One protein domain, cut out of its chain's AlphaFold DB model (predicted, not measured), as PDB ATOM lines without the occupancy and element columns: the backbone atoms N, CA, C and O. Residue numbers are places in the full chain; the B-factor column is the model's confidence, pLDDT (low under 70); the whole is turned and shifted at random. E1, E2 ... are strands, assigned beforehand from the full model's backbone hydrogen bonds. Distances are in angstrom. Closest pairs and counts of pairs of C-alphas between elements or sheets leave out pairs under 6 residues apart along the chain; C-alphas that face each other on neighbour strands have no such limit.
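What this domain is: This is residues 100 to 173 of the 610 residues of an uncharacterized protein of Actinokineospora auranticolor (UniProt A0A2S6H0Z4). One antiparallel sheet is folded back on itself into two leaves that face each other, E5, E4 and E1 on E3, E6 and E7, with the long, bent strand E2 as the hinge. The sheet is curled like part of a barrel, and its edge strands E5 and E7 come near each other without pairing. The printed part has 74 residues with seven named strands, E1 to E7 along the chain, and no named helix; the class is all strand. Across the sheet the order is E5, E4, E1, E2, E3, E6, E7. The whole is compact, with a radius of gyration of the C-alphas of 12.1 A and spans of 36 by 24 by 17 A, only just rounded.

Where its parts are: E1 is residues 100 to 105 and measures 16.8 A; C-alpha 100 is at (-42.417, -41.639, 26.108). E2, residues 110 to 122, is the longest strand at 30.2 A and bends by 66 degrees at residue 113. E3 is residues 125 to 131, 19.4 A long. E4 is residues 138 to 143, 16.6 A long, and E5 is residues 149 to 153, 12.8 A long. E6, residues 158 to 164, measures 19.2 A. E7, residues 168 to 172, measures 13.8 A and ends with C-alpha 172 at (-53.663, -50.015, 22.614).

How they stand to each other: The pairing of E2 is staggered: its residues 110 to 114 pair with E1 and its residues 115 to 122 with E3. In the hairpin E1 and E2, N 104 and O 111 are 2.9 A apart; in the hairpin E2 and E3, N 119 and O 127 are 2.9 A apart. E1, E2 and E3 form a meander, each strand the antiparallel neighbour of the one before. With E4 they form a Greek key, the fourth strand being the antiparallel neighbour of the first; N 103 and O 139 are 2.9 A apart. E4 and E5 are a hairpin, with N 140 and O 151 at 2.9 A. On the other leaf E3 and E6 have N 128 and O 159 at 2.8 A, and the hairpin E6 and E7 has N 162 and O 170 at 2.9 A. Between the leaves, the closest C-alphas of E5 and E7 are those of Leu 149 and Trp 169, 6.5 A apart. E5 and E6 are only just apart, at 8.2 A, and E1 and E7 are apart.

The domain as a whole: The two C-alphas farthest apart are those of Arg 108 and Ala 123, 38.0 A. The sheet is strongly twisted, its C-alphas lying up to 7.5 A off their best plane. The printed part has no cut. The link from E3 to E4 is short, the other links are tight. Mean pLDDT of the printed part is 87.1; residue 145 and residues 165 to 167 are under 70.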
ATOM      1  N   LEU A 100     -41.131 -41.715  25.421       93.81
ATOM      2  CA  LEU A 100     -42.417 -41.639  26.108       93.81
ATOM      3  C   LEU A 100     -42.477 -40.373  26.969       93.81
ATOM      4  O   LEU A 100     -41.460 -39.914  27.495       93.81
ATOM      5  N   ARG A 101     -43.672 -39.803  27.142       95.25
ATOM      6  CA  ARG A 101     -43.901 -38.658  28.029       95.25
ATOM      7  C   ARG A 101     -45.300 -38.682  28.634       95.25
ATOM      8  O   ARG A 101     -46.292 -38.618  27.914       95.25
ATOM      9  N   GLY A 102     -45.355 -38.707  29.961       95.75
ATOM     10  CA  GLY A 102     -46.585 -38.584  30.730       95.75
ATOM     11  C   GLY A 102     -47.009 -37.123  30.882       95.75
ATOM     12  O   GLY A 102     -46.217 -36.259  31.281       95.75
ATOM     13  N   TRP A 103     -48.281 -36.869  30.591       96.44
ATOM     14  CA  TRP A 103     -48.952 -35.588  30.774       96.44
ATOM     15  C   TRP A 103     -50.159 -35.743  31.697       96.44
ATOM     16  O   TRP A 103     -50.861 -36.751  31.649       96.44
ATOM     17  N   ARG A 104     -50.444 -34.708  32.488       94.31
ATOM     18  CA  ARG A 104     -51.662 -34.563  33.304       94.31
ATOM     19  C   ARG A 104     -52.396 -33.287  32.948       94.31
ATOM     20  O   ARG A 104     -51.757 -32.267  32.668       94.31
ATOM     21  N   TYR A 105     -53.718 -33.315  33.003       92.62
ATOM     22  CA  TYR A 105     -54.526 -32.113  32.857       92.62
ATOM     23  C   TYR A 105     -54.785 -31.463  34.223       92.62
ATOM     24  O   TYR A 105     -54.861 -32.133  35.252       92.62
ATOM     25  N   THR A 106     -54.892 -30.135  34.239       89.44
ATOM     26  CA  THR A 106     -55.057 -29.322  35.464       89.44
ATOM     27  C   THR A 106     -56.369 -28.526  35.476       89.44
ATOM     28  O   THR A 106     -56.439 -27.430  36.027       89.44
ATOM     29  N   GLY A 107     -57.388 -28.999  34.753       85.44
ATOM     30  CA  GLY A 107     -58.637 -28.266  34.491       85.44
ATOM     31  C   GLY A 107     -58.489 -27.084  33.516       85.44
ATOM     32  O   GLY A 107     -59.478 -26.546  33.022       85.44
ATOM     33  N   ARG A 108     -57.251 -26.667  33.205       86.62
ATOM     34  CA  ARG A 108     -56.942 -25.556  32.285       86.62
ATOM     35  C   ARG A 108     -55.862 -25.893  31.263       86.62
ATOM     36  O   ARG A 108     -56.043 -25.629  30.080       86.62
ATOM     37  N   VAL A 109     -54.732 -26.442  31.714       91.88
ATOM     38  CA  VAL A 109     -53.571 -26.728  30.857       91.88
ATOM     39  C   VAL A 109     -53.024 -28.127  31.104       91.88
ATOM     40  O   VAL A 109     -53.106 -28.658  32.215       91.88
ATOM     41  N   TRP A 110     -52.429 -28.706  30.067       94.50
ATOM     42  CA  TRP A 110     -51.646 -29.930  30.176       94.50
ATOM     43  C   TRP A 110     -50.250 -29.623  30.717       94.50
ATOM     44  O   TRP A 110     -49.585 -28.694  30.257       94.50
ATOM     45  N   GLN A 111     -49.805 -30.411  31.691       94.56
ATOM     46  CA  GLN A 111     -48.480 -30.320  32.301       94.56
ATOM     47  C   GLN A 111     -47.730 -31.640  32.123       94.56
ATOM     48  O   GLN A 111     -48.309 -32.712  32.282       94.56
ATOM     49  N   THR A 112     -46.436 -31.551  31.827       92.44
ATOM     50  CA  THR A 112     -45.495 -32.675  31.906       92.44
ATOM     51  C   THR A 112     -45.160 -33.012  33.359       92.44
ATOM     52  O   THR A 112     -45.338 -32.170  34.241       92.44
ATOM     53  N   GLY A 113     -44.574 -34.187  33.594       84.00
ATOM     54  CA  GLY A 113     -44.117 -34.604  34.926       84.00
ATOM     55  C   GLY A 113     -45.078 -35.562  35.627       84.00
ATOM     56  O   GLY A 113     -45.174 -35.543  36.849       84.00
ATOM     57  N   VAL A 114     -45.802 -36.363  34.843       90.56
ATOM     58  CA  VAL A 114     -46.396 -37.623  35.304       90.56
ATOM     59  C   VAL A 114     -45.363 -38.712  35.077       90.56
ATOM     60  O   VAL A 114     -44.800 -38.790  33.980       90.56
ATOM     61  N   ASP A 115     -45.127 -39.540  36.089       90.50
ATOM     62  CA  ASP A 115     -44.167 -40.631  35.987       90.50
ATOM     63  C   ASP A 115     -44.692 -41.711  35.030       90.50
ATOM     64  O   ASP A 115     -45.820 -42.200  35.158       90.50
ATOM     65  N   VAL A 116     -43.854 -42.044  34.046       91.50
ATOM     66  CA  VAL A 116     -44.083 -43.100  33.059       91.50
ATOM     67  C   VAL A 116     -43.277 -44.313  33.496       91.50
ATOM     68  O   VAL A 116     -42.049 -44.296  33.407       91.50
ATOM     69  N   GLU A 117     -43.945 -45.360  33.962       92.88
ATOM     70  CA  GLU A 117     -43.292 -46.636  34.240       92.88
ATOM     71  C   GLU A 117     -43.456 -47.574  33.046       92.88
ATOM     72  O   GLU A 117     -44.555 -47.725  32.514       92.88
ATOM     73  N   VAL A 118     -42.358 -48.204  32.628       91.69
ATOM     74  CA  VAL A 118     -42.367 -49.286  31.640       91.69
ATOM     75  C   VAL A 118     -42.279 -50.596  32.417       91.69
ATOM     76  O   VAL A 118     -41.210 -50.955  32.906       91.69
ATOM     77  N   GLU A 119     -43.410 -51.285  32.565       89.31
ATOM     78  CA  GLU A 119     -43.520 -52.522  33.355       89.31
ATOM     79  C   GLU A 119     -42.840 -53.714  32.658       89.31
ATOM     80  O   GLU A 119     -42.411 -54.666  33.309       89.31
ATOM     81  N   GLY A 120     -42.697 -53.652  31.332       84.88
ATOM     82  CA  GLY A 120     -41.965 -54.636  30.540       84.88
ATOM     83  C   GLY A 120     -41.877 -54.258  29.063       84.88
ATOM     84  O   GLY A 120     -42.640 -53.425  28.575       84.88
ATOM     85  N   VAL A 121     -40.946 -54.892  28.348       82.31
ATOM     86  CA  VAL A 121     -40.811 -54.798  26.886       82.31
ATOM     87  C   VAL A 121     -40.693 -56.214  26.329       82.31
ATOM     88  O   VAL A 121     -39.854 -56.990  26.786       82.31
ATOM     89  N   VAL A 122     -41.543 -56.554  25.362       79.12
ATOM     90  CA  VAL A 122     -41.603 -57.865  24.705       79.12
ATOM     91  C   VAL A 122     -41.607 -57.631  23.198       79.12
ATOM     92  O   VAL A 122     -42.455 -56.908  22.686       79.12
ATOM     93  N   ALA A 123     -40.636 -58.210  22.486       78.69
ATOM     94  CA  ALA A 123     -40.338 -57.866  21.091       78.69
ATOM     95  C   ALA A 123     -40.192 -56.337  20.900       78.69
ATOM     96  O   ALA A 123     -39.229 -55.763  21.409       78.69
ATOM     97  N   ALA A 124     -41.131 -55.693  20.203       78.25
ATOM     98  CA  ALA A 124     -41.205 -54.239  20.015       78.25
ATOM     99  C   ALA A 124     -42.501 -53.621  20.600       78.25
ATOM    100  O   ALA A 124     -42.894 -52.515  20.231       78.25
ATOM    101  N   THR A 125     -43.126 -54.323  21.551       84.50
ATOM    102  CA  THR A 125     -44.236 -53.851  22.389       84.50
ATOM    103  C   THR A 125     -43.718 -53.492  23.782       84.50
ATOM    104  O   THR A 125     -43.073 -54.310  24.441       84.50
ATOM    105  N   ALA A 126     -44.023 -52.290  24.270       87.69
ATOM    106  CA  ALA A 126     -43.743 -51.857  25.639       87.69
ATOM    107  C   ALA A 126     -45.046 -51.713  26.440       87.69
ATOM    108  O   ALA A 126     -45.962 -51.014  26.012       87.69
ATOM    109  N   SER A 127     -45.124 -52.335  27.617       91.75
ATOM    110  CA  SER A 127     -46.232 -52.148  28.564       91.75
ATOM    111  C   SER A 127     -45.937 -50.958  29.471       91.75
ATOM    112  O   SER A 127     -44.902 -50.926  30.136       91.75
ATOM    113  N   VAL A 128     -46.835 -49.975  29.483       92.81
ATOM    114  CA  VAL A 128     -46.617 -48.649  30.070       92.81
ATOM    115  C   VAL A 128     -47.757 -48.272  31.014       92.81
ATOM    116  O   VAL A 128     -48.924 -48.369  30.641       92.81
ATOM    117  N   VAL A 129     -47.425 -47.775  32.206       93.12
ATOM    118  CA  VAL A 129     -48.376 -47.234  33.194       93.12
ATOM    119  C   VAL A 129     -48.037 -45.781  33.510       93.12
ATOM    120  O   VAL A 129     -46.875 -45.430  33.718       93.12
ATOM    121  N   LEU A 130     -49.065 -44.934  33.609       89.12
ATOM    122  CA  LEU A 130     -48.935 -43.576  34.144       89.12
ATOM    123  C   LEU A 130     -49.301 -43.538  35.633       89.12
ATOM    124  O   LEU A 130     -50.452 -43.799  36.004       89.12
ATOM    125  N   ARG A 131     -48.331 -43.184  36.489       86.38
ATOM    126  CA  ARG A 131     -48.517 -43.055  37.946       86.38
ATOM    127  C   ARG A 131     -48.534 -41.584  38.395       86.38
ATOM    128  O   ARG A 131     -47.532 -41.047  38.848       86.38
ATOM    129  N   ASP A 132     -49.707 -40.956  38.363       77.75
ATOM    130  CA  ASP A 132     -50.062 -39.831  39.247       77.75
ATOM    131  C   ASP A 132     -51.501 -40.066  39.743       77.75
ATOM    132  O   ASP A 132     -52.367 -40.484  38.978       77.75
ATOM    133  N   SER A 133     -51.760 -39.850  41.034       70.12
ATOM    134  CA  SER A 133     -53.092 -39.971  41.651       70.12
ATOM    135  C   SER A 133     -53.796 -38.620  41.827       70.12
ATOM    136  O   SER A 133     -54.872 -38.555  42.418       70.12
ATOM    137  N   ARG A 134     -53.184 -37.526  41.351       75.56
ATOM    138  CA  ARG A 134     -53.605 -36.138  41.608       75.56
ATOM    139  C   ARG A 134     -54.362 -35.476  40.455       75.56
ATOM    140  O   ARG A 134     -54.709 -34.302  40.574       75.56
ATOM    141  N   SER A 135     -54.578 -36.174  39.342       79.81
ATOM    142  CA  SER A 135     -55.349 -35.683  38.195       79.81
ATOM    143  C   SER A 135     -56.296 -36.777  37.685       79.81
ATOM    144  O   SER A 135     -55.899 -37.942  37.663       79.81
ATOM    145  N   PRO A 136     -57.531 -36.431  37.272       76.81
ATOM    146  CA  PRO A 136     -58.495 -37.374  36.700       76.81
ATOM    147  C   PRO A 136     -58.170 -37.765  35.250       76.81
ATOM    148  O   PRO A 136     -58.698 -38.754  34.749       76.81
ATOM    149  N   SER A 137     -57.332 -36.989  34.553       87.31
ATOM    150  CA  SER A 137     -57.105 -37.139  33.114       87.31
ATOM    151  C   SER A 137     -55.623 -37.042  32.783       87.31
ATOM    152  O   SER A 137     -54.994 -35.984  32.911       87.31
ATOM    153  N   HIS A 138     -55.081 -38.163  32.316       94.25
ATOM    154  CA  HIS A 138     -53.711 -38.278  31.851       94.25
ATOM    155  C   HIS A 138     -53.662 -38.473  30.339       94.25
ATOM    156  O   HIS A 138     -54.638 -38.876  29.709       94.25
ATOM    157  N   ALA A 139     -52.505 -38.190  29.753       96.19
ATOM    158  CA  ALA A 139     -52.212 -38.567  28.385       96.19
ATOM    159  C   ALA A 139     -50.778 -39.087  28.275       96.19
ATOM    160  O   ALA A 139     -49.837 -38.473  28.788       96.19
ATOM    161  N   LEU A 140     -50.618 -40.213  27.587       96.38
ATOM    162  CA  LEU A 140     -49.324 -40.733  27.174       96.38
ATOM    163  C   LEU A 140     -49.008 -40.167  25.792       96.38
ATOM    164  O   LEU A 140     -49.778 -40.357  24.854       96.38
ATOM    165  N   GLN A 141     -47.880 -39.475  25.660       95.50
ATOM    166  CA  GLN A 141     -47.322 -39.110  24.363       95.50
ATOM    167  C   GLN A 141     -46.172 -40.055  24.018       95.50
ATOM    168  O   GLN A 141     -45.302 -40.306  24.853       95.50
ATOM    169  N   VAL A 142     -46.170 -40.533  22.778       93.44
ATOM    170  CA  VAL A 142     -45.162 -41.413  22.186       93.44
ATOM    171  C   VAL A 142     -44.613 -40.726  20.939       93.44
ATOM    172  O   VAL A 142     -45.387 -40.187  20.147       93.44
ATOM    173  N   GLY A 143     -43.297 -40.714  20.740       88.56
ATOM    174  CA  GLY A 143     -42.690 -40.121  19.548       88.56
ATOM    175  C   GLY A 143     -41.387 -40.792  19.132       88.56
ATOM    176  O   GLY A 143     -40.700 -41.394  19.948       88.56
ATOM    177  N   GLY A 144     -41.047 -40.668  17.848       83.12
ATOM    178  CA  GLY A 144     -39.789 -41.137  17.249       83.12
ATOM    179  C   GLY A 144     -39.197 -40.072  16.320       83.12
ATOM    180  O   GLY A 144     -39.332 -38.879  16.590       83.12
ATOM    181  N   GLN A 145     -38.601 -40.475  15.193       68.94
ATOM    182  CA  GLN A 145     -38.080 -39.553  14.161       68.94
ATOM    183  C   GLN A 145     -39.171 -38.954  13.238       68.94
ATOM    184  O   GLN A 145     -38.896 -38.581  12.100       68.94
ATOM    185  N   GLY A 146     -40.415 -38.864  13.713       72.62
ATOM    186  CA  GLY A 146     -41.582 -38.433  12.938       72.62
ATOM    187  C   GLY A 146     -42.657 -37.794  13.817       72.62
ATOM    188  O   GLY A 146     -42.354 -37.164  14.830       72.62
ATOM    189  N   THR A 147     -43.922 -37.960  13.439       75.81
ATOM    190  CA  THR A 147     -45.079 -37.521  14.234       75.81
ATOM    191  C   THR A 147     -45.123 -38.191  15.609       75.81
ATOM    192  O   THR A 147     -44.825 -39.379  15.741       75.81
ATOM    193  N   SER A 148     -45.537 -37.444  16.637       88.94
ATOM    194  CA  SER A 148     -45.882 -38.018  17.942       88.94
ATOM    195  C   SER A 148     -47.377 -38.295  18.061       88.94
ATOM    196  O   SER A 148     -48.201 -37.411  17.800       88.94
ATOM    197  N   LEU A 149     -47.697 -39.510  18.508       92.44
ATOM    198  CA  LEU A 149     -49.033 -39.926  18.917       92.44
ATOM    199  C   LEU A 149     -49.259 -39.523  20.378       92.44
ATOM    200  O   LEU A 149     -48.354 -39.605  21.209       92.44
ATOM    201  N   ILE A 150     -50.472 -39.097  20.702       95.69
ATOM    202  CA  ILE A 150     -50.925 -38.782  22.054       95.69
ATOM    203  C   ILE A 150     -52.181 -39.608  22.316       95.69
ATOM    204  O   ILE A 150     -53.089 -39.602  21.498       95.69
ATOM    205  N   THR A 151     -52.254 -40.314  23.441       96.44
ATOM    206  CA  THR A 151     -53.433 -41.101  23.842       96.44
ATOM    207  C   THR A 151     -53.876 -40.700  25.241       96.44
ATOM    208  O   THR A 151     -53.063 -40.696  26.166       96.44
ATOM    209  N   VAL A 152     -55.153 -40.353  25.400       96.31
ATOM    210  CA  VAL A 152     -55.771 -40.070  26.703       96.31
ATOM    211  C   VAL A 152     -55.973 -41.393  27.440       96.31
ATOM    212  O   VAL A 152     -56.507 -42.344  26.875       96.31
ATOM    213  N   VAL A 153     -55.537 -41.467  28.699       93.31
ATOM    214  CA  VAL A 153     -55.600 -42.689  29.517       93.31
ATOM    215  C   VAL A 153     -56.035 -42.366  30.953       93.31
ATOM    216  O   VAL A 153     -55.692 -41.293  31.466       93.31
ATOM    217  N   PRO A 154     -56.756 -43.266  31.649       89.75
ATOM    218  CA  PRO A 154     -57.041 -43.088  33.066       89.75
ATOM    219  C   PRO A 154     -55.772 -43.256  33.922       89.75
ATOM    220  O   PRO A 154     -54.837 -43.958  33.520       89.75
ATOM    221  N   PRO A 155     -55.735 -42.676  35.136       85.62
ATOM    222  CA  PRO A 155     -54.683 -42.948  36.116       85.62
ATOM    223  C   PRO A 155     -54.501 -44.453  36.362       85.62
ATOM    224  O   PRO A 155     -55.484 -45.179  36.507       85.62
ATOM    225  N   GLY A 156     -53.253 -44.932  36.432       88.56
ATOM    226  CA  GLY A 156     -52.951 -46.323  36.794       88.56
ATOM    227  C   GLY A 156     -53.414 -47.396  35.797       88.56
ATOM    228  O   GLY A 156     -53.414 -48.571  36.147       88.56
ATOM    229  N   THR A 157     -53.809 -47.019  34.577       92.00
ATOM    230  CA  THR A 157     -54.133 -47.968  33.500       92.00
ATOM    231  C   THR A 157     -52.866 -48.365  32.745       92.00
ATOM    232  O   THR A 157     -52.119 -47.488  32.308       92.00
ATOM    233  N   THR A 158     -52.636 -49.669  32.563       94.25
ATOM    234  CA  THR A 158     -51.590 -50.187  31.667       94.25
ATOM    235  C   THR A 158     -52.050 -50.089  30.213       94.25
ATOM    236  O   THR A 158     -53.146 -50.535  29.873       94.25
ATOM    237  N   VAL A 159     -51.201 -49.543  29.344       94.69
ATOM    238  CA  VAL A 159     -51.361 -49.546  27.882       94.69
ATOM    239  C   VAL A 159     -50.139 -50.172  27.215       94.69
ATOM    240  O   VAL A 159     -49.024 -50.074  27.721       94.69
ATOM    241  N   CYS A 160     -50.343 -50.807  26.068       93.56
ATOM    242  CA  CYS A 160     -49.283 -51.323  25.213       93.56
ATOM    243  C   CYS A 160     -48.943 -50.279  24.142       93.56
ATOM    244  O   CYS A 160     -49.828 -49.799  23.431       93.56
ATOM    245  N   VAL A 161     -47.662 -49.934  24.036       91.81
ATOM    246  CA  VAL A 161     -47.094 -49.025  23.035       91.81
ATOM    247  C   VAL A 161     -46.293 -49.841  22.032       91.81
ATOM    248  O   VAL A 161     -45.432 -50.624  22.432       91.81
ATOM    249  N   GLU A 162     -46.569 -49.660  20.745       89.06
ATOM    250  CA  GLU A 162     -46.049 -50.510  19.670       89.06
ATOM    251  C   GLU A 162     -45.610 -49.672  18.473       89.06
ATOM    252  O   GLU A 162     -46.226 -48.651  18.156       89.06
ATOM    253  N   ALA A 163     -44.546 -50.102  17.802       81.94
ATOM    254  CA  ALA A 163     -44.102 -49.495  16.554       81.94
ATOM    255  C   ALA A 163     -44.943 -50.014  15.374       81.94
ATOM    256  O   ALA A 163     -45.159 -51.216  15.248       81.94
ATOM    257  N   ALA A 164     -45.392 -49.120  14.498       74.44
ATOM    258  CA  ALA A 164     -46.172 -49.445  13.304       74.44
ATOM    259  C   ALA A 164     -45.431 -48.980  12.041       74.44
ATOM    260  O   ALA A 164     -44.865 -47.883  12.026       74.44
ATOM    261  N   LEU A 165     -45.459 -49.809  10.992       65.62
ATOM    262  CA  LEU A 165     -44.733 -49.612   9.727       65.62
ATOM    263  C   LEU A 165     -44.967 -48.233   9.105       65.62
ATOM    264  O   LEU A 165     -44.016 -47.528   8.767       65.62
ATOM    265  N   ASP A 166     -46.240 -47.872   8.966       62.16
ATOM    266  CA  ASP A 166     -46.663 -46.885   7.973       62.16
ATOM    267  C   ASP A 166     -46.651 -45.448   8.508       62.16
ATOM    268  O   ASP A 166     -46.501 -44.491   7.746       62.16
ATOM    269  N   SER A 167     -46.787 -45.274   9.830       52.91
ATOM    270  CA  SER A 167     -46.951 -43.952  10.452       52.91
ATOM    271  C   SER A 167     -46.340 -43.789  11.856       52.91
ATOM    272  O   SER A 167     -46.577 -42.770  12.511       52.91
ATOM    273  N   GLY A 168     -45.538 -44.747  12.338       78.00
ATOM    274  CA  GLY A 168     -44.720 -44.595  13.549       78.00
ATOM    275  C   GLY A 168     -45.176 -45.417  14.757       78.00
ATOM    276  O   GLY A 168     -44.562 -46.435  15.051       78.00
ATOM    277  N   TRP A 169     -46.194 -44.964  15.498       84.94
ATOM    278  CA  TRP A 169     -46.576 -45.564  16.790       84.94
ATOM    279  C   TRP A 169     -48.077 -45.848  16.901       84.94
ATOM    280  O   TRP A 169     -48.897 -45.013  16.521       84.94
ATOM    281  N   ARG A 170     -48.418 -46.990  17.504       88.38
ATOM    282  CA  ARG A 170     -49.767 -47.425  17.893       88.38
ATOM    283  C   ARG A 170     -49.809 -47.550  19.426       88.38
ATOM    284  O   ARG A 170     -48.833 -47.976  20.046       88.38
ATOM    285  N   VAL A 171     -50.916 -47.154  20.055       90.81
ATOM    286  CA  VAL A 171     -51.151 -47.334  21.501       90.81
ATOM    287  C   VAL A 171     -52.483 -48.045  21.679       90.81
ATOM    288  O   VAL A 171     -53.510 -47.561  21.207       90.81
ATOM    289  N   ARG A 172     -52.472 -49.196  22.356       92.56
ATOM    290  CA  ARG A 172     -53.663 -50.015  22.614       92.56
ATOM    291  C   ARG A 172     -53.757 -50.430  24.077       92.56
ATOM    292  O   ARG A 172     -52.792 -50.341  24.830       92.56
ATOM    293  N   LEU A 173     -54.928 -50.900  24.488       93.81
ATOM    294  CA  LEU A 173     -55.064 -51.618  25.754       93.81
ATOM    295  C   LEU A 173     -54.465 -53.032  25.614       93.81
ATOM    296  O   LEU A 173     -54.548 -53.609  24.523       93.81
TER     297      LEU A 173